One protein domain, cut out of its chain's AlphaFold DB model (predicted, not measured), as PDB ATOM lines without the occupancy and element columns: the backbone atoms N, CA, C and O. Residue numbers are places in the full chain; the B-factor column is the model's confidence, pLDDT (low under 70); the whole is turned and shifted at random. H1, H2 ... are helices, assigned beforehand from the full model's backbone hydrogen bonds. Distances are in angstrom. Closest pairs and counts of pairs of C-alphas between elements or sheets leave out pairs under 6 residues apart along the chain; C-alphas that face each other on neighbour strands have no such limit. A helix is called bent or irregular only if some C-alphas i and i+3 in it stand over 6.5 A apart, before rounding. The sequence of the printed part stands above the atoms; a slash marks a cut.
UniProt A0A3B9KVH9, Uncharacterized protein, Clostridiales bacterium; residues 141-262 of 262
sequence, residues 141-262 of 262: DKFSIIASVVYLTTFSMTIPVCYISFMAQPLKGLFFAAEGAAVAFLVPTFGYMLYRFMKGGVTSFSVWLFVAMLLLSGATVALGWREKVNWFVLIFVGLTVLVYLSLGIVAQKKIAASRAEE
ATOM      1  N   ASP A 141     295.429 270.718 374.150       92.38
ATOM      2  CA  ASP A 141     294.598 271.759 374.779       92.38
ATOM      3  C   ASP A 141     293.107 271.469 374.558       92.38
ATOM      4  O   ASP A 141     292.539 271.713 373.489       92.38
ATOM      5  N   LYS A 142     292.464 270.963 375.615       94.12
ATOM      6  CA  LYS A 142     291.061 270.529 375.610       94.12
ATOM      7  C   LYS A 142     290.124 271.617 375.097       94.12
ATOM      8  O   LYS A 142     289.185 271.322 374.365       94.12
ATOM      9  N   PHE A 143     290.392 272.873 375.458       95.00
ATOM     10  CA  PHE A 143     289.577 274.002 375.022       95.00
ATOM     11  C   PHE A 143     289.613 274.163 373.498       95.00
ATOM     12  O   PHE A 143     288.560 274.142 372.865       95.00
ATOM     13  N   SER A 144     290.801 274.271 372.898       94.88
ATOM     14  CA  SER A 144     290.952 274.464 371.450       94.88
ATOM     15  C   SER A 144     290.431 273.274 370.648       94.88
ATOM     16  O   SER A 144     289.857 273.464 369.574       94.88
ATOM     17  N   ILE A 145     290.581 272.053 371.171       96.38
ATOM     18  CA  ILE A 145     290.062 270.833 370.539       96.38
ATOM     19  C   ILE A 145     288.525 270.829 370.542       96.38
ATOM     20  O   ILE A 145     287.909 270.663 369.490       96.38
ATOM     21  N   ILE A 146     287.890 271.068 371.695       96.19
ATOM     22  CA  ILE A 146     286.421 271.101 371.805       96.19
ATOM     23  C   ILE A 146     285.847 272.248 370.965       96.19
ATOM     24  O   ILE A 146     284.914 272.039 370.189       96.19
ATOM     25  N   ALA A 147     286.447 273.440 371.050       96.94
ATOM     26  CA  ALA A 147     286.074 274.579 370.218       96.94
ATOM     27  C   ALA A 147     286.177 274.243 368.724       96.94
ATOM     28  O   ALA A 147     285.335 274.680 367.943       96.94
ATOM     29  N   SER A 148     287.167 273.438 368.323       97.44
ATOM     30  CA  SER A 148     287.334 273.019 366.929       97.44
ATOM     31  C   SER A 148     286.197 272.129 366.457       97.44
ATOM     32  O   SER A 148     285.707 272.347 365.356       97.44
ATOM     33  N   VAL A 149     285.735 271.173 367.269       97.56
ATOM     34  CA  VAL A 149     284.590 270.317 366.910       97.56
ATOM     35  C   VAL A 149     283.322 271.152 366.754       97.56
ATOM     36  O   VAL A 149     282.630 271.028 365.743       97.56
ATOM     37  N   VAL A 150     283.034 272.029 367.719       97.75
ATOM     38  CA  VAL A 150     281.834 272.880 367.690       97.75
ATOM     39  C   VAL A 150     281.877 273.829 366.493       97.75
ATOM     40  O   VAL A 150     280.900 273.934 365.750       97.75
ATOM     41  N   TYR A 151     283.015 274.487 366.262       97.88
ATOM     42  CA  TYR A 151     283.169 275.422 365.152       97.88
ATOM     43  C   TYR A 151     283.138 274.720 363.796       97.88
ATOM     44  O   TYR A 151     282.427 275.165 362.907       97.88
ATOM     45  N   LEU A 152     283.833 273.590 363.636       97.25
ATOM     46  CA  LEU A 152     283.823 272.819 362.392       97.25
ATOM     47  C   LEU A 152     282.414 272.315 362.052       97.25
ATOM     48  O   LEU A 152     282.009 272.380 360.894       97.25
ATOM     49  N   THR A 153     281.668 271.860 363.062       97.12
ATOM     50  CA  THR A 153     280.287 271.385 362.903       97.12
ATOM     51  C   THR A 153     279.339 272.515 362.530       97.12
ATOM     52  O   THR A 153     278.542 272.380 361.612       97.12
ATOM     53  N   THR A 154     279.408 273.647 363.229       97.56
ATOM     54  CA  THR A 154     278.538 274.791 362.918       97.56
ATOM     55  C   THR A 154     278.884 275.396 361.560       97.56
ATOM     56  O   THR A 154     277.980 275.597 360.750       97.56
ATOM     57  N   PHE A 155     280.176 275.548 361.249       97.69
ATOM     58  CA  PHE A 155     280.665 276.022 359.955       97.69
ATOM     59  C   PHE A 155     280.180 275.147 358.796       97.69
ATOM     60  O   PHE A 155     279.703 275.684 357.799       97.69
ATOM     61  N   SER A 156     280.248 273.815 358.904       95.75
ATOM     62  CA  SER A 156     279.811 272.934 357.811       95.75
ATOM     63  C   SER A 156     278.328 273.102 357.472       95.75
ATOM     64  O   SER A 156     277.945 272.938 356.320       95.75
ATOM     65  N   MET A 157     277.505 273.473 358.456       95.81
ATOM     66  CA  MET A 157     276.066 273.702 358.287       95.81
ATOM     67  C   MET A 157     275.728 275.105 357.754       95.81
ATOM     68  O   MET A 157     274.576 275.378 357.430       95.81
ATOM     69  N   THR A 158     276.714 276.002 357.643       96.88
ATOM     70  CA  THR A 158     276.535 277.309 356.979       96.88
ATOM     71  C   THR A 158     276.605 277.217 355.462       96.88
ATOM     72  O   THR A 158     276.210 278.166 354.783       96.88
ATOM     73  N   ILE A 159     277.130 276.113 354.921       96.50
ATOM     74  CA  ILE A 159     277.285 275.931 353.481       96.50
ATOM     75  C   ILE A 159     275.882 275.784 352.880       96.50
ATOM     76  O   ILE A 159     275.160 274.855 353.251       96.50
ATOM     77  N   PRO A 160     275.456 276.703 351.998       94.19
ATOM     78  CA  PRO A 160     274.121 276.648 351.437       94.19
ATOM     79  C   PRO A 160     274.012 275.491 350.445       94.19
ATOM     80  O   PRO A 160     274.947 275.193 349.703       94.19
ATOM     81  N   VAL A 161     272.841 274.865 350.422       92.25
ATOM     82  CA  VAL A 161     272.441 273.971 349.334       92.25
ATOM     83  C   VAL A 161     271.896 274.844 348.207       92.25
ATOM     84  O   VAL A 161     271.139 275.767 348.488       92.25
ATOM     85  N   CYS A 162     272.269 274.559 346.962       92.75
ATOM     86  CA  CYS A 162     271.751 275.247 345.789       92.75
ATOM     87  C   CYS A 162     270.354 274.722 345.438       92.75
ATOM     88  O   CYS A 162     270.169 273.505 345.289       92.75
ATOM     89  N   TYR A 163     269.400 275.633 345.247       88.62
ATOM     90  CA  TYR A 163     268.000 275.322 344.934       88.62
ATOM     91  C   TYR A 163     267.588 275.884 343.574       88.62
ATOM     92  O   TYR A 163     268.202 276.818 343.061       88.62
ATOM     93  N   ILE A 164     266.495 275.364 343.000       87.69
ATOM     94  CA  ILE A 164     265.856 276.088 341.897       87.69
ATOM     95  C   ILE A 164     265.286 277.398 342.450       87.69
ATOM     96  O   ILE A 164     264.834 277.451 343.592       87.69
ATOM     97  N   SER A 165     265.269 278.436 341.619       86.56
ATOM     98  CA  SER A 165     264.651 279.717 341.961       86.56
ATOM     99  C   SER A 165     263.644 280.150 340.900       86.56
ATOM    100  O   SER A 165     263.898 280.046 339.684       86.56
ATOM    101  N   PHE A 166     262.517 280.675 341.378       85.12
ATOM    102  CA  PHE A 166     261.427 281.267 340.607       85.12
ATOM    103  C   PHE A 166     261.492 282.797 340.562       85.12
ATOM    104  O   PHE A 166     260.578 283.441 340.047       85.12
ATOM    105  N   MET A 167     262.579 283.398 341.056       84.75
ATOM    106  CA  MET A 167     262.800 284.838 340.946       84.75
ATOM    107  C   MET A 167     262.822 285.302 339.481       84.75
ATOM    108  O   MET A 167     263.295 284.607 338.576       84.75
ATOM    109  N   ALA A 168     262.362 286.534 339.255       82.31
ATOM    110  CA  ALA A 168     262.500 287.205 337.968       82.31
ATOM    111  C   ALA A 168     263.970 287.578 337.681       82.31
ATOM    112  O   ALA A 168     264.785 287.786 338.587       82.31
ATOM    113  N   GLN A 169     264.316 287.698 336.397       81.94
ATOM    114  CA  GLN A 169     265.608 288.255 335.985       81.94
ATOM    115  C   GLN A 169     265.673 289.760 336.304       81.94
ATOM    116  O   GLN A 169     264.641 290.427 336.218       81.94
ATOM    117  N   PRO A 170     266.847 290.323 336.663       82.75
ATOM    118  CA  PRO A 170     268.185 289.708 336.716       82.75
ATOM    119  C   PRO A 170     268.538 289.047 338.063       82.75
ATOM    120  O   PRO A 170     269.607 288.454 338.210       82.75
ATOM    121  N   LEU A 171     267.661 289.157 339.065       86.00
ATOM    122  CA  LEU A 171     267.942 288.720 340.435       86.00
ATOM    123  C   LEU A 171     268.207 287.211 340.524       86.00
ATOM    124  O   LEU A 171     269.087 286.787 341.267       86.00
ATOM    125  N   LYS A 172     267.517 286.416 339.699       87.81
ATOM    126  CA  LYS A 172     267.746 284.969 339.571       87.81
ATOM    127  C   LYS A 172     269.201 284.618 339.242       87.81
ATOM    128  O   LYS A 172     269.760 283.702 339.835       87.81
ATOM    129  N   GLY A 173     269.826 285.353 338.318       88.12
ATOM    130  CA  GLY A 173     271.234 285.142 337.971       88.12
ATOM    131  C   GLY A 173     272.172 285.437 339.145       88.12
ATOM    132  O   GLY A 173     273.085 284.659 339.413       88.12
ATOM    133  N   LEU A 174     271.908 286.520 339.884       89.94
ATOM    134  CA  LEU A 174     272.677 286.883 341.080       89.94
ATOM    135  C   LEU A 174     272.524 285.853 342.202       89.94
ATOM    136  O   LEU A 174     273.506 285.530 342.864       89.94
ATOM    137  N   PHE A 175     271.319 285.316 342.390       91.25
ATOM    138  CA  PHE A 175     271.053 284.277 343.380       91.25
ATOM    139  C   PHE A 175     271.860 283.004 343.093       91.25
ATOM    140  O   PHE A 175     272.618 282.556 343.951       91.25
ATOM    141  N   PHE A 176     271.803 282.487 341.861       91.44
ATOM    142  CA  PHE A 176     272.597 281.314 341.478       91.44
ATOM    143  C   PHE A 176     274.106 281.563 341.543       91.44
ATOM    144  O   PHE A 176     274.856 280.672 341.942       91.44
ATOM    145  N   ALA A 177     274.564 282.766 341.188       92.06
ATOM    146  CA  ALA A 177     275.968 283.131 341.330       92.06
ATOM    147  C   ALA A 177     276.405 283.134 342.803       92.06
ATOM    148  O   ALA A 177     277.482 282.633 343.115       92.06
ATOM    149  N   ALA A 178     275.568 283.650 343.709       93.50
ATOM    150  CA  ALA A 178     275.849 283.663 345.139       93.50
ATOM    151  C   ALA A 178     275.890 282.245 345.731       93.50
ATOM    152  O   ALA A 178     276.852 281.913 346.422       93.50
ATOM    153  N   GLU A 179     274.902 281.393 345.431       94.06
ATOM    154  CA  GLU A 179     274.884 280.002 345.911       94.06
ATOM    155  C   GLU A 179     276.068 279.206 345.354       94.06
ATOM    156  O   GLU A 179     276.808 278.570 346.107       94.06
ATOM    157  N   GLY A 180     276.316 279.320 344.047       94.38
ATOM    158  CA  GLY A 180     277.447 278.677 343.389       94.38
ATOM    159  C   GLY A 180     278.792 279.124 343.962       94.38
ATOM    160  O   GLY A 180     279.640 278.281 344.245       94.38
ATOM    161  N   ALA A 181     278.985 280.428 344.192       96.12
ATOM    162  CA  ALA A 181     280.207 280.962 344.796       96.12
ATOM    163  C   ALA A 181     280.386 280.497 346.248       96.12
ATOM    164  O   ALA A 181     281.493 280.122 346.643       96.12
ATOM    165  N   ALA A 182     279.303 280.477 347.031       96.81
ATOM    166  CA  ALA A 182     279.325 279.991 348.403       96.81
ATOM    167  C   ALA A 182     279.748 278.520 348.463       96.81
ATOM    168  O   ALA A 182     280.680 278.184 349.190       96.81
ATOM    169  N   VAL A 183     279.147 277.651 347.647       97.06
ATOM    170  CA  VAL A 183     279.525 276.232 347.580       97.06
ATOM    171  C   VAL A 183     280.961 276.063 347.073       97.06
ATOM    172  O   VAL A 183     281.756 275.367 347.707       97.06
ATOM    173  N   ALA A 184     281.329 276.741 345.980       97.00
ATOM    174  CA  ALA A 184     282.660 276.662 345.377       97.00
ATOM    175  C   ALA A 184     283.789 277.038 346.343       97.00
ATOM    176  O   ALA A 184     284.874 276.463 346.260       97.00
ATOM    177  N   PHE A 185     283.544 277.970 347.263       97.62
ATOM    178  CA  PHE A 185     284.553 278.435 348.211       97.62
ATOM    179  C   PHE A 185     284.474 277.739 349.579       97.62
ATOM    180  O   PHE A 185     285.501 277.344 350.146       97.62
ATOM    181  N   LEU A 186     283.271 277.566 350.130       98.12
ATOM    182  CA  LEU A 186     283.097 277.066 351.495       98.12
ATOM    183  C   LEU A 186     283.278 275.554 351.601       98.12
ATOM    184  O   LEU A 186     283.788 275.093 352.621       98.12
ATOM    185  N   VAL A 187     282.971 274.782 350.552       98.00
ATOM    186  CA  VAL A 187     283.226 273.331 350.549       98.00
ATOM    187  C   VAL A 187     284.731 273.020 350.626       98.00
ATOM    188  O   VAL A 187     285.133 272.279 351.531       98.00
ATOM    189  N   PRO A 188     285.614 273.609 349.789       97.62
ATOM    190  CA  PRO A 188     287.060 273.450 349.958       97.62
ATOM    191  C   PRO A 188     287.576 273.993 351.291       97.62
ATOM    192  O   PRO A 188     288.470 273.393 351.888       97.62
ATOM    193  N   THR A 189     287.002 275.095 351.785       97.94
ATOM    194  CA  THR A 189     287.362 275.663 353.093       97.94
ATOM    195  C   THR A 189     287.065 274.684 354.224       97.94
ATOM    196  O   THR A 189     287.935 274.431 355.061       97.94
ATOM    197  N   PHE A 190     285.883 274.069 354.217       98.00
ATOM    198  CA  PHE A 190     285.524 273.009 355.151       98.00
ATOM    199  C   PHE A 190     286.477 271.814 355.032       98.00
ATOM    200  O   PHE A 190     286.990 271.342 356.044       98.00
ATOM    201  N   GLY A 191     286.804 271.374 353.811       97.50
ATOM    202  CA  GLY A 191     287.800 270.323 353.579       97.50
ATOM    203  C   GLY A 191     289.173 270.659 354.171       97.50
ATOM    204  O   GLY A 191     289.795 269.832 354.836       97.50
ATOM    205  N   TYR A 192     289.644 271.894 354.004       97.81
ATOM    206  CA  TYR A 192     290.890 272.363 354.612       97.81
ATOM    207  C   TYR A 192     290.825 272.373 356.148       97.81
ATOM    208  O   TYR A 192     291.750 271.904 356.820       97.81
ATOM    209  N   MET A 193     289.730 272.881 356.712       97.75
ATOM    210  CA  MET A 193     289.485 272.913 358.154       97.75
ATOM    211  C   MET A 193     289.424 271.505 358.760       97.75
ATOM    212  O   MET A 193     290.005 271.270 359.826       97.75
ATOM    213  N   LEU A 194     288.787 270.568 358.060       97.38
ATOM    214  CA  LEU A 194     288.738 269.154 358.407       97.38
ATOM    215  C   LEU A 194     290.130 268.524 358.355       97.38
ATOM    216  O   LEU A 194     290.544 267.879 359.312       97.38
ATOM    217  N   TYR A 195     290.890 268.751 357.283       96.81
ATOM    218  CA  TYR A 195     292.270 268.276 357.162       96.81
ATOM    219  C   TYR A 195     293.122 268.697 358.370       96.81
ATOM    220  O   TYR A 195     293.797 267.864 358.979       96.81
ATOM    221  N   ARG A 196     293.071 269.985 358.738       95.94
ATOM    222  CA  ARG A 196     293.804 270.535 359.889       95.94
ATOM    223  C   ARG A 196     293.396 269.848 361.190       95.94
ATOM    224  O   ARG A 196     294.269 269.435 361.954       95.94
ATOM    225  N   PHE A 197     292.091 269.680 361.394       96.75
ATOM    226  CA  PHE A 197     291.546 269.015 362.570       96.75
ATOM    227  C   PHE A 197     291.958 267.538 362.645       96.75
ATOM    228  O   PHE A 197     292.463 267.099 363.672       96.75
ATOM    229  N   MET A 198     291.854 266.776 361.553       94.44
ATOM    230  CA  MET A 198     292.264 265.368 361.549       94.44
ATOM    231  C   MET A 198     293.767 265.212 361.787       94.44
ATOM    232  O   MET A 198     294.182 264.308 362.513       94.44
ATOM    233  N   LYS A 199     294.587 266.115 361.237       92.88
ATOM    234  CA  LYS A 199     296.041 266.090 361.422       92.88
ATOM    235  C   LYS A 199     296.466 266.437 362.852       92.88
ATOM    236  O   LYS A 199     297.328 265.759 363.392       92.88
ATOM    237  N   GLY A 200     295.903 267.489 363.447       88.19
ATOM    238  CA  GLY A 200     296.428 268.074 364.691       88.19
ATOM    239  C   GLY A 200     295.437 268.203 365.848       88.19
ATOM    240  O   GLY A 200     295.791 268.767 366.873       88.19
ATOM    241  N   GLY A 201     294.192 267.752 365.698       91.81
ATOM    242  CA  GLY A 201     293.122 267.924 366.690       91.81
ATOM    243  C   GLY A 201     292.527 269.333 366.757       91.81
ATOM    244  O   GLY A 201     291.563 269.555 367.483       91.81
ATOM    245  N   VAL A 202     293.070 270.290 365.998       94.00
ATOM    246  CA  VAL A 202     292.657 271.698 366.033       94.00
ATOM    247  C   VAL A 202     292.421 272.219 364.618       94.00
ATOM    248  O   VAL A 202     293.256 272.054 363.724       94.00
ATOM    249  N   THR A 203     291.263 272.847 364.406       94.75
ATOM    250  CA  THR A 203     290.870 273.405 363.108       94.75
ATOM    251  C   THR A 203     291.439 274.813 362.879       94.75
ATOM    252  O   THR A 203     292.178 275.356 363.701       94.75
ATOM    253  N   SER A 204     291.141 275.413 361.724       92.50
ATOM    254  CA  SER A 204     291.518 276.797 361.426       92.50
ATOM    255  C   SER A 204     290.450 277.772 361.919       92.50
ATOM    256  O   SER A 204     289.327 277.760 361.425       92.50
ATOM    257  N   PHE A 205     290.828 278.673 362.828       92.81
ATOM    258  CA  PHE A 205     290.003 279.799 363.289       92.81
ATOM    259  C   PHE A 205     290.343 281.112 362.561       92.81
ATOM    260  O   PHE A 205     290.259 282.197 363.129       92.81
ATOM    261  N   SER A 206     290.773 281.031 361.302       94.12
ATOM    262  CA  SER A 206     291.140 282.217 360.521       94.12
ATOM    263  C   SER A 206     289.964 283.188 360.377       94.12
ATOM    264  O   SER A 206     288.902 282.812 359.874       94.12
ATOM    265  N   VAL A 207     290.192 284.453 360.739       93.94
ATOM    266  CA  VAL A 207     289.207 285.537 360.588       93.94
ATOM    267  C   VAL A 207     288.782 285.725 359.134       93.94
ATOM    268  O   VAL A 207     287.623 286.009 358.863       93.94
ATOM    269  N   TRP A 208     289.683 285.481 358.182       95.19
ATOM    270  CA  TRP A 208     289.376 285.608 356.759       95.19
ATOM    271  C   TRP A 208     288.413 284.528 356.274       95.19
ATOM    272  O   TRP A 208     287.514 284.821 355.494       95.19
ATOM    273  N   LEU A 209     288.555 283.294 356.774       95.75
ATOM    274  CA  LEU A 209     287.619 282.212 356.454       95.75
ATOM    275  C   LEU A 209     286.250 282.474 357.085       95.75
ATOM    276  O   LEU A 209     285.223 282.226 356.459       95.75
ATOM    277  N   PHE A 210     286.241 283.022 358.302       96.31
ATOM    278  CA  PHE A 210     285.024 283.449 358.982       96.31
ATOM    279  C   PHE A 210     284.291 284.564 358.217       96.31
ATOM    280  O   PHE A 210     283.101 284.435 357.938       96.31
ATOM    281  N   VAL A 211     284.996 285.630 357.821       97.19
ATOM    282  CA  VAL A 211     284.418 286.744 357.050       97.19
ATOM    283  C   VAL A 211     283.915 286.263 355.691       97.19
ATOM    284  O   VAL A 211     282.814 286.630 355.289       97.19
ATOM    285  N   ALA A 212     284.672 285.407 355.000       96.94
ATOM    286  CA  ALA A 212     284.239 284.840 353.727       96.94
ATOM    287  C   ALA A 212     282.948 284.019 353.873       96.94
ATOM    288  O   ALA A 212     282.032 284.193 353.076       96.94
ATOM    289  N   MET A 213     282.840 283.183 354.912       97.44
ATOM    290  CA  MET A 213     281.604 282.457 355.228       97.44
ATOM    291  C   MET A 213     280.434 283.408 355.479       97.44
ATOM    292  O   MET A 213     279.382 283.241 354.868       97.44
ATOM    293  N   LEU A 214     280.630 284.438 356.307       97.19
ATOM    294  CA  LEU A 214     279.576 285.398 356.623       97.19
ATOM    295  C   LEU A 214     279.070 286.125 355.370       97.19
ATOM    296  O   LEU A 214     277.865 286.290 355.206       97.19
ATOM    297  N   LEU A 215     279.977 286.537 354.481       97.50
ATOM    298  CA  LEU A 215     279.617 287.216 353.239       97.50
ATOM    299  C   LEU A 215     278.908 286.279 352.261       97.50
ATOM    300  O   LEU A 215     277.869 286.641 351.721       97.50
ATOM    301  N   LEU A 216     279.447 285.080 352.040       97.19
ATOM    302  CA  LEU A 216     278.929 284.149 351.040       97.19
ATOM    303  C   LEU A 216     277.591 283.538 351.473       97.19
ATOM    304  O   LEU A 216     276.605 283.657 350.749       97.19
ATOM    305  N   SER A 217     277.519 282.954 352.670       96.12
ATOM    306  CA  SER A 217     276.273 282.382 353.197       96.12
ATOM    307  C   SER A 217     275.266 283.459 353.608       96.12
ATOM    308  O   SER A 217     274.059 283.260 353.505       96.12
ATOM    309  N   GLY A 218     275.733 284.631 354.046       95.06
ATOM    310  CA  GLY A 218     274.856 285.771 354.309       95.06
ATOM    311  C   GLY A 218     274.217 286.312 353.031       95.06
ATOM    312  O   GLY A 218     273.022 286.599 353.028       95.06
ATOM    313  N   ALA A 219     274.972 286.399 351.930       94.44
ATOM    314  CA  ALA A 219     274.447 286.840 350.640       94.44
ATOM    315  C   ALA A 219     273.362 285.897 350.103       94.44
ATOM    316  O   ALA A 219     272.338 286.375 349.615       94.44
ATOM    317  N   THR A 220     273.539 284.579 350.226       93.25
ATOM    318  CA  THR A 220     272.533 283.609 349.760       93.25
ATOM    319  C   THR A 220     271.233 283.726 350.551       93.25
ATOM    320  O   THR A 220     270.155 283.773 349.958       93.25
ATOM    321  N   VAL A 221     271.314 283.890 351.876       94.12
ATOM    322  CA  VAL A 221     270.137 284.134 352.724       94.12
ATOM    323  C   VAL A 221     269.480 285.481 352.408       94.12
ATOM    324  O   VAL A 221     268.256 285.554 352.292       94.12
ATOM    325  N   ALA A 222     270.270 286.546 352.242       92.88
ATOM    326  CA  ALA A 222     269.762 287.887 351.962       92.88
ATOM    327  C   ALA A 222     269.034 287.962 350.611       92.88
ATOM    328  O   ALA A 222     267.955 288.548 350.521       92.88
ATOM    329  N   LEU A 223     269.591 287.339 349.570       91.44
ATOM    330  CA  LEU A 223     268.948 287.249 348.258       91.44
ATOM    331  C   LEU A 223     267.705 286.347 348.311       91.44
ATOM    332  O   LEU A 223     266.660 286.714 347.771       91.44
ATOM    333  N   GLY A 224     267.782 285.224 349.035       88.06
ATOM    334  CA  GLY A 224     266.668 284.295 349.249       88.06
ATOM    335  C   GLY A 224     265.467 284.908 349.974       88.06
ATOM    336  O   GLY A 224     264.345 284.434 349.812       88.06
ATOM    337  N   TRP A 225     265.653 286.013 350.705       89.25
ATOM    338  CA  TRP A 225     264.582 286.722 351.421       89.25
ATOM    339  C   TRP A 225     263.434 287.204 350.528       89.25
ATOM    340  O   TRP A 225     262.330 287.449 351.008       89.25
ATOM    341  N   ARG A 226     263.689 287.348 349.224       83.38
ATOM    342  CA  ARG A 226     262.692 287.762 348.229       83.38
ATOM    343  C   ARG A 226     261.738 286.648 347.803       83.38
ATOM    344  O   ARG A 226     260.679 286.960 347.273       83.38
ATOM    345  N   GLU A 227     262.112 285.390 348.010       84.75
ATOM    346  CA  GLU A 227     261.347 284.223 347.562       84.75
ATOM    347  C   GLU A 227     261.034 283.304 348.744       84.75
ATOM    348  O   GLU A 227     259.882 283.170 349.154       84.75
ATOM    349  N   LYS A 228     262.069 282.701 349.330       85.25
ATOM    350  CA  LYS A 228     261.953 281.806 350.476       85.25
ATOM    351  C   LYS A 228     263.252 281.823 351.272       85.25
ATOM    352  O   LYS A 228     264.307 281.426 350.783       85.25
ATOM    353  N   VAL A 229     263.161 282.238 352.533       87.75
ATOM    354  CA  VAL A 229     264.309 282.253 353.444       87.75
ATOM    355  C   VAL A 229     264.738 280.823 353.766       87.75
ATOM    356  O   VAL A 229     263.941 280.015 354.250       87.75
ATOM    357  N   ASN A 230     266.022 280.522 353.557       90.19
ATOM    358  CA  ASN A 230     266.630 279.294 354.055       90.19
ATOM    359  C   ASN A 230     266.936 279.440 355.555       90.19
ATOM    360  O   ASN A 230     268.028 279.843 355.958       90.19
ATOM    361  N   TRP A 231     265.939 279.126 356.385       92.31
ATOM    362  CA  TRP A 231     266.036 279.221 357.845       92.31
ATOM    363  C   TRP A 231     267.164 278.380 358.432       92.31
ATOM    364  O   TRP A 231     267.794 278.803 359.396       92.31
ATOM    365  N   PHE A 232     267.443 277.215 357.843       92.50
ATOM    366  CA  PHE A 232     268.523 276.347 358.293       92.50
ATOM    367  C   PHE A 232     269.873 277.070 358.190       92.50
ATOM    368  O   PHE A 232     270.566 277.225 359.196       92.50
ATOM    369  N   VAL A 233     270.198 277.603 357.008       93.81
ATOM    370  CA  VAL A 233     271.450 278.345 356.791       93.81
ATOM    371  C   VAL A 233     271.496 279.599 357.662       93.81
ATOM    372  O   VAL A 233     272.520 279.855 358.286       93.81
ATOM    373  N   LEU A 234     270.395 280.350 357.780       96.44
ATOM    374  CA  LEU A 234     270.340 281.545 358.630       96.44
ATOM    375  C   LEU A 234     270.675 281.231 360.097       96.44
ATOM    376  O   LEU A 234     271.497 281.923 360.704       96.44
ATOM    377  N   ILE A 235     270.067 280.181 360.660       97.25
ATOM    378  CA  ILE A 235     270.327 279.741 362.037       97.25
ATOM    379  C   ILE A 235     271.801 279.379 362.195       97.25
ATOM    380  O   ILE A 235     272.449 279.845 363.133       97.25
ATOM    381  N   PHE A 236     272.359 278.587 361.279       97.38
ATOM    382  CA  PHE A 236     273.746 278.150 361.392       97.38
ATOM    383  C   PHE A 236     274.761 279.257 361.123       97.38
ATOM    384  O   PHE A 236     275.808 279.254 361.765       97.38
ATOM    385  N   VAL A 237     274.461 280.242 360.273       97.44
ATOM    386  CA  VAL A 237     275.279 281.459 360.147       97.44
ATOM    387  C   VAL A 237     275.312 282.189 361.488       97.44
ATOM    388  O   VAL A 237     276.396 282.459 362.004       97.44
ATOM    389  N   GLY A 238     274.151 282.425 362.110       97.62
ATOM    390  CA  GLY A 238     274.067 283.058 363.430       97.62
ATOM    391  C   GLY A 238     274.827 282.288 364.516       97.62
ATOM    392  O   GLY A 238     275.643 282.865 365.235       97.62
ATOM    393  N   LEU A 239     274.629 280.968 364.600       97.81
ATOM    394  CA  LEU A 239     275.338 280.108 365.553       97.81
ATOM    395  C   LEU A 239     276.849 280.099 365.310       97.81
ATOM    396  O   LEU A 239     277.618 280.195 366.263       97.81
ATOM    397  N   THR A 240     277.289 280.028 364.055       97.75
ATOM    398  CA  THR A 240     278.719 280.023 363.711       97.75
ATOM    399  C   THR A 240     279.376 281.353 364.067       97.75
ATOM    400  O   THR A 240     280.497 281.355 364.571       97.75
ATOM    401  N   VAL A 241     278.674 282.480 363.889       97.88
ATOM    402  CA  VAL A 241     279.121 283.799 364.367       97.88
ATOM    403  C   VAL A 241     279.295 283.799 365.881       97.88
ATOM    404  O   VAL A 241     280.363 284.168 366.371       97.88
ATOM    405  N   LEU A 242     278.295 283.331 366.630       97.62
ATOM    406  CA  LEU A 242     278.382 283.259 368.091       97.62
ATOM    407  C   LEU A 242     279.544 282.369 368.550       97.62
ATOM    408  O   LEU A 242     280.315 282.765 369.425       97.62
ATOM    409  N   VAL A 243     279.711 281.194 367.940       97.38
ATOM    410  CA  VAL A 243     280.802 280.256 368.245       97.38
ATOM    411  C   VAL A 243     282.164 280.861 367.906       97.38
ATOM    412  O   VAL A 243     283.097 280.745 368.701       97.38
ATOM    413  N   TYR A 244     282.300 281.534 366.763       96.75
ATOM    414  CA  TYR A 244     283.561 282.160 366.373       96.75
ATOM    415  C   TYR A 244     283.969 283.266 367.351       96.75
ATOM    416  O   TYR A 244     285.104 283.282 367.830       96.75
ATOM    417  N   LEU A 245     283.034 284.157 367.693       96.25
ATOM    418  CA  LEU A 245     283.295 285.283 368.587       96.25
ATOM    419  C   LEU A 245     283.583 284.834 370.027       96.25
ATOM    420  O   LEU A 245     284.462 285.398 370.675       96.25
ATOM    421  N   SER A 246     282.874 283.817 370.524       94.62
ATOM    422  CA  SER A 246     283.026 283.338 371.907       94.62
ATOM    423  C   SER A 246     284.179 282.347 372.091       94.62
ATOM    424  O   SER A 246     284.960 282.480 373.031       94.62
ATOM    425  N   LEU A 247     284.310 281.357 371.202       93.56
ATOM    426  CA  LEU A 247     285.287 280.271 371.325       93.56
ATOM    427  C   LEU A 247     286.462 280.445 370.363       93.56
ATOM    428  O   LEU A 247     287.614 280.254 370.754       93.56
ATOM    429  N   GLY A 248     286.182 280.822 369.114       88.62
ATOM    430  CA  GLY A 248     287.178 280.875 368.042       88.62
ATOM    431  C   GLY A 248     288.302 281.878 368.298       88.62
ATOM    432  O   GLY A 248     289.473 281.523 368.174       88.62
ATOM    433  N   ILE A 249     287.968 283.095 368.739       91.31
ATOM    434  CA  ILE A 249     288.961 284.134 369.074       91.31
ATOM    435  C   ILE A 249     289.886 283.668 370.208       91.31
ATOM    436  O   ILE A 249     291.102 283.861 370.149       91.31
ATOM    437  N   VAL A 250     289.325 283.041 371.245       92.81
ATOM    438  CA  VAL A 250     290.096 282.549 372.394       92.81
ATOM    439  C   VAL A 250     290.999 281.388 371.977       92.81
ATOM    440  O   VAL A 250     292.185 281.386 372.307       92.81
ATOM    441  N   ALA A 251     290.469 280.437 371.204       89.88
ATOM    442  CA  ALA A 251     291.238 279.312 370.680       89.88
ATOM    443  C   ALA A 251     292.387 279.802 369.786       89.88
ATOM    444  O   ALA A 251     293.525 279.370 369.950       89.88
ATOM    445  N   GLN A 252     292.133 280.773 368.903       89.88
ATOM    446  CA  GLN A 252     293.159 281.366 368.046       89.88
ATOM    447  C   GLN A 252     294.304 281.989 368.857       89.88
ATOM    448  O   GLN A 252     295.469 281.768 368.524       89.88
ATOM    449  N   LYS A 253     293.993 282.727 369.930       90.31
ATOM    450  CA  LYS A 253     295.011 283.311 370.820       90.31
ATOM    451  C   LYS A 253     295.849 282.239 371.512       90.31
ATOM    452  O   LYS A 253     297.069 282.357 371.533       90.31
ATOM    453  N   LYS A 254     295.215 281.181 372.026       88.62
ATOM    454  CA  LYS A 254     295.924 280.057 372.658       88.62
ATOM    455  C   LYS A 254     296.873 279.351 371.692       88.62
ATOM    456  O   LYS A 254     298.021 279.106 372.035       88.62
ATOM    457  N   ILE A 255     296.409 279.078 370.473       85.44
ATOM    458  CA  ILE A 255     297.216 278.440 369.423       85.44
ATOM    459  C   ILE A 255     298.393 279.333 369.007       85.44
ATOM    460  O   ILE A 255     299.459 278.832 368.661       85.44
ATOM    461  N   ALA A 256     298.202 280.655 368.986       86.00
ATOM    462  CA  ALA A 256     299.277 281.593 368.680       86.00
ATOM    463  C   ALA A 256     300.328 281.637 369.801       86.00
ATOM    464  O   ALA A 256     301.516 281.619 369.499       86.00
ATOM    465  N   ALA A 257     299.894 281.636 371.067       85.06
ATOM    466  CA  ALA A 257     300.787 281.619 372.222       85.06
ATOM    467  C   ALA A 257     301.651 280.350 372.256       85.06
ATOM    468  O   ALA A 257     302.867 280.453 372.359       85.06
ATOM    469  N   SER A 258     301.056 279.172 372.041       81.12
ATOM    470  CA  SER A 258     301.804 277.907 372.062       81.12
ATOM    471  C   SER A 258     302.871 277.807 370.966       81.12
ATOM    472  O   SER A 258     303.837 277.083 371.127       81.12
ATOM    473  N   ARG A 259     302.705 278.514 369.839       79.06
ATOM    474  CA  ARG A 259     303.701 278.553 368.750       79.06
ATOM    475  C   ARG A 259     304.824 279.558 368.974       79.06
ATOM    476  O   ARG A 259     305.799 279.518 368.242       79.06
ATOM    477  N   ALA A 260     304.644 280.508 369.887       75.19
ATOM    478  CA  ALA A 260     305.685 281.470 370.237       75.19
ATOM    479  C   ALA A 260     306.660 280.904 371.285       75.19
ATOM    480  O   ALA A 260     307.717 281.486 371.503       75.19
ATOM    481  N   GLU A 261     306.281 279.802 371.938       67.62
ATOM    482  CA  GLU A 261     307.063 279.104 372.965       67.62
ATOM    483  C   GLU A 261     307.902 277.935 372.401       67.62
ATOM    484  O   GLU A 261     308.740 277.399 373.125       67.62
ATOM    485  N   GLU A 262     307.696 277.559 371.130       59.28
ATOM    486  CA  GLU A 262     308.479 276.563 370.366       59.28
ATOM    487  C   GLU A 262     309.593 277.227 369.543       59.28
ATOM    488  O   GLU A 262     310.703 276.647 369.489       59.28
TER     489      GLU A 262
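This is residues 141 to 262 of the 262 residues of an uncharacterized protein of Clostridiales bacterium (UniProt A0A3B9KVH9). Four helices, H1, H2, H3 and the arm H4a, make a long, narrow up-and-down bundle, each running against the one before it; H1 and H3 stand across from each other in it, and H2 across from H4a. H4 bends at one end of the bundle, and its second arm, H4b, runs off at a steep angle toward the last residue, while at the other end the long link of residues 157 to 170 carries the chain on past H1 before H2 turns back. The printed part has 122 residues with four named helices, in the order H1, H2, H3, H4, and no named strand; the class is all helix. It is only just compact, close to loose, with a radius of gyration of the C-alphas of 16.0 A, and its outline is a rod with spans of 57 by 22 by 19 A.

H1, residues 142 to 156, and H2, residues 171 to 200, form a helical hairpin: they touch at a shallow tilt of 26 degrees, opposite ways, and the closest C-alphas are those of Ser 156 and Phe 190, 6.3 A apart. H2 touches H1 with residues 190 to 197 alone. H3, residues 207 to 224, makes a helical hairpin with H2; they touch at a shallow tilt of 32 degrees, only just short of steep, opposite ways, with the C-alphas of Ala 182 and Leu 216 closest at 4.9 A. Here H2 touches with residues 175 to 189 alone. H4, residues 231 to 260, was assigned as one helix by its hydrogen bonds but is bent, with C-alphas 246 and 249 6.6 A apart; its arms H4a, residues 231 to 246, and H4b, residues 249 to 260, stand at a steep tilt of 46 degrees. H3 and H4a form a helical hairpin at a shallow tilt of 23 degrees, the C-alphas of Val 221 and Leu 234 being closest at 6.5 A. H4a also touches H1, opposite ways at a shallow tilt of 24 degrees, with the C-alphas of Thr 154 and Thr 240 closest at 5.3 A. H4b touches H1 with residues 251 to 255 alone, at a steep tilt of 52 degrees, and the C-alphas of Ser 144 and Ala 251 are closest at 4.9 A. H1 and H3 are only just apart, with the closest C-alphas at 8.0 A, and H2 and H4a are apart. In H1, H3, H4a and H4b every O i to N i+4 pair is within hydrogen-bond range; in H2 it is 25 of 26.

H1 begins at C-alpha 142, (291.061, 270.529, 375.610), and is 21.2 A long from first to last C-alpha. H2 is 42.7 A long, from C-alpha 171 at (267.942, 288.720, 340.435) to C-alpha 200. H2 is neither bent nor irregular, but only just: C-alphas 184 and 187 are 6.2 A apart. H3 is 25.3 A long, H4a 22.4 A and H4b 17.0 A, the last ending at C-alpha 260, (305.685, 281.470, 370.237).

The two C-alphas farthest apart are those of Ala 168, in the link from H1 to H2, and Glu 262, the chain's last residue, at 57.2 A. The first and last printed C-alphas, of Asp 141 and Glu 262, are 15.3 A apart. The printed part has no cut. The link from H1 to H2, 14 residues, is long; those from H2 to H3 and from H3 to H4 are short, with 6 residues each. The mean pLDDT of the printed part is 92.7, and residues 261 to 262 are under 70.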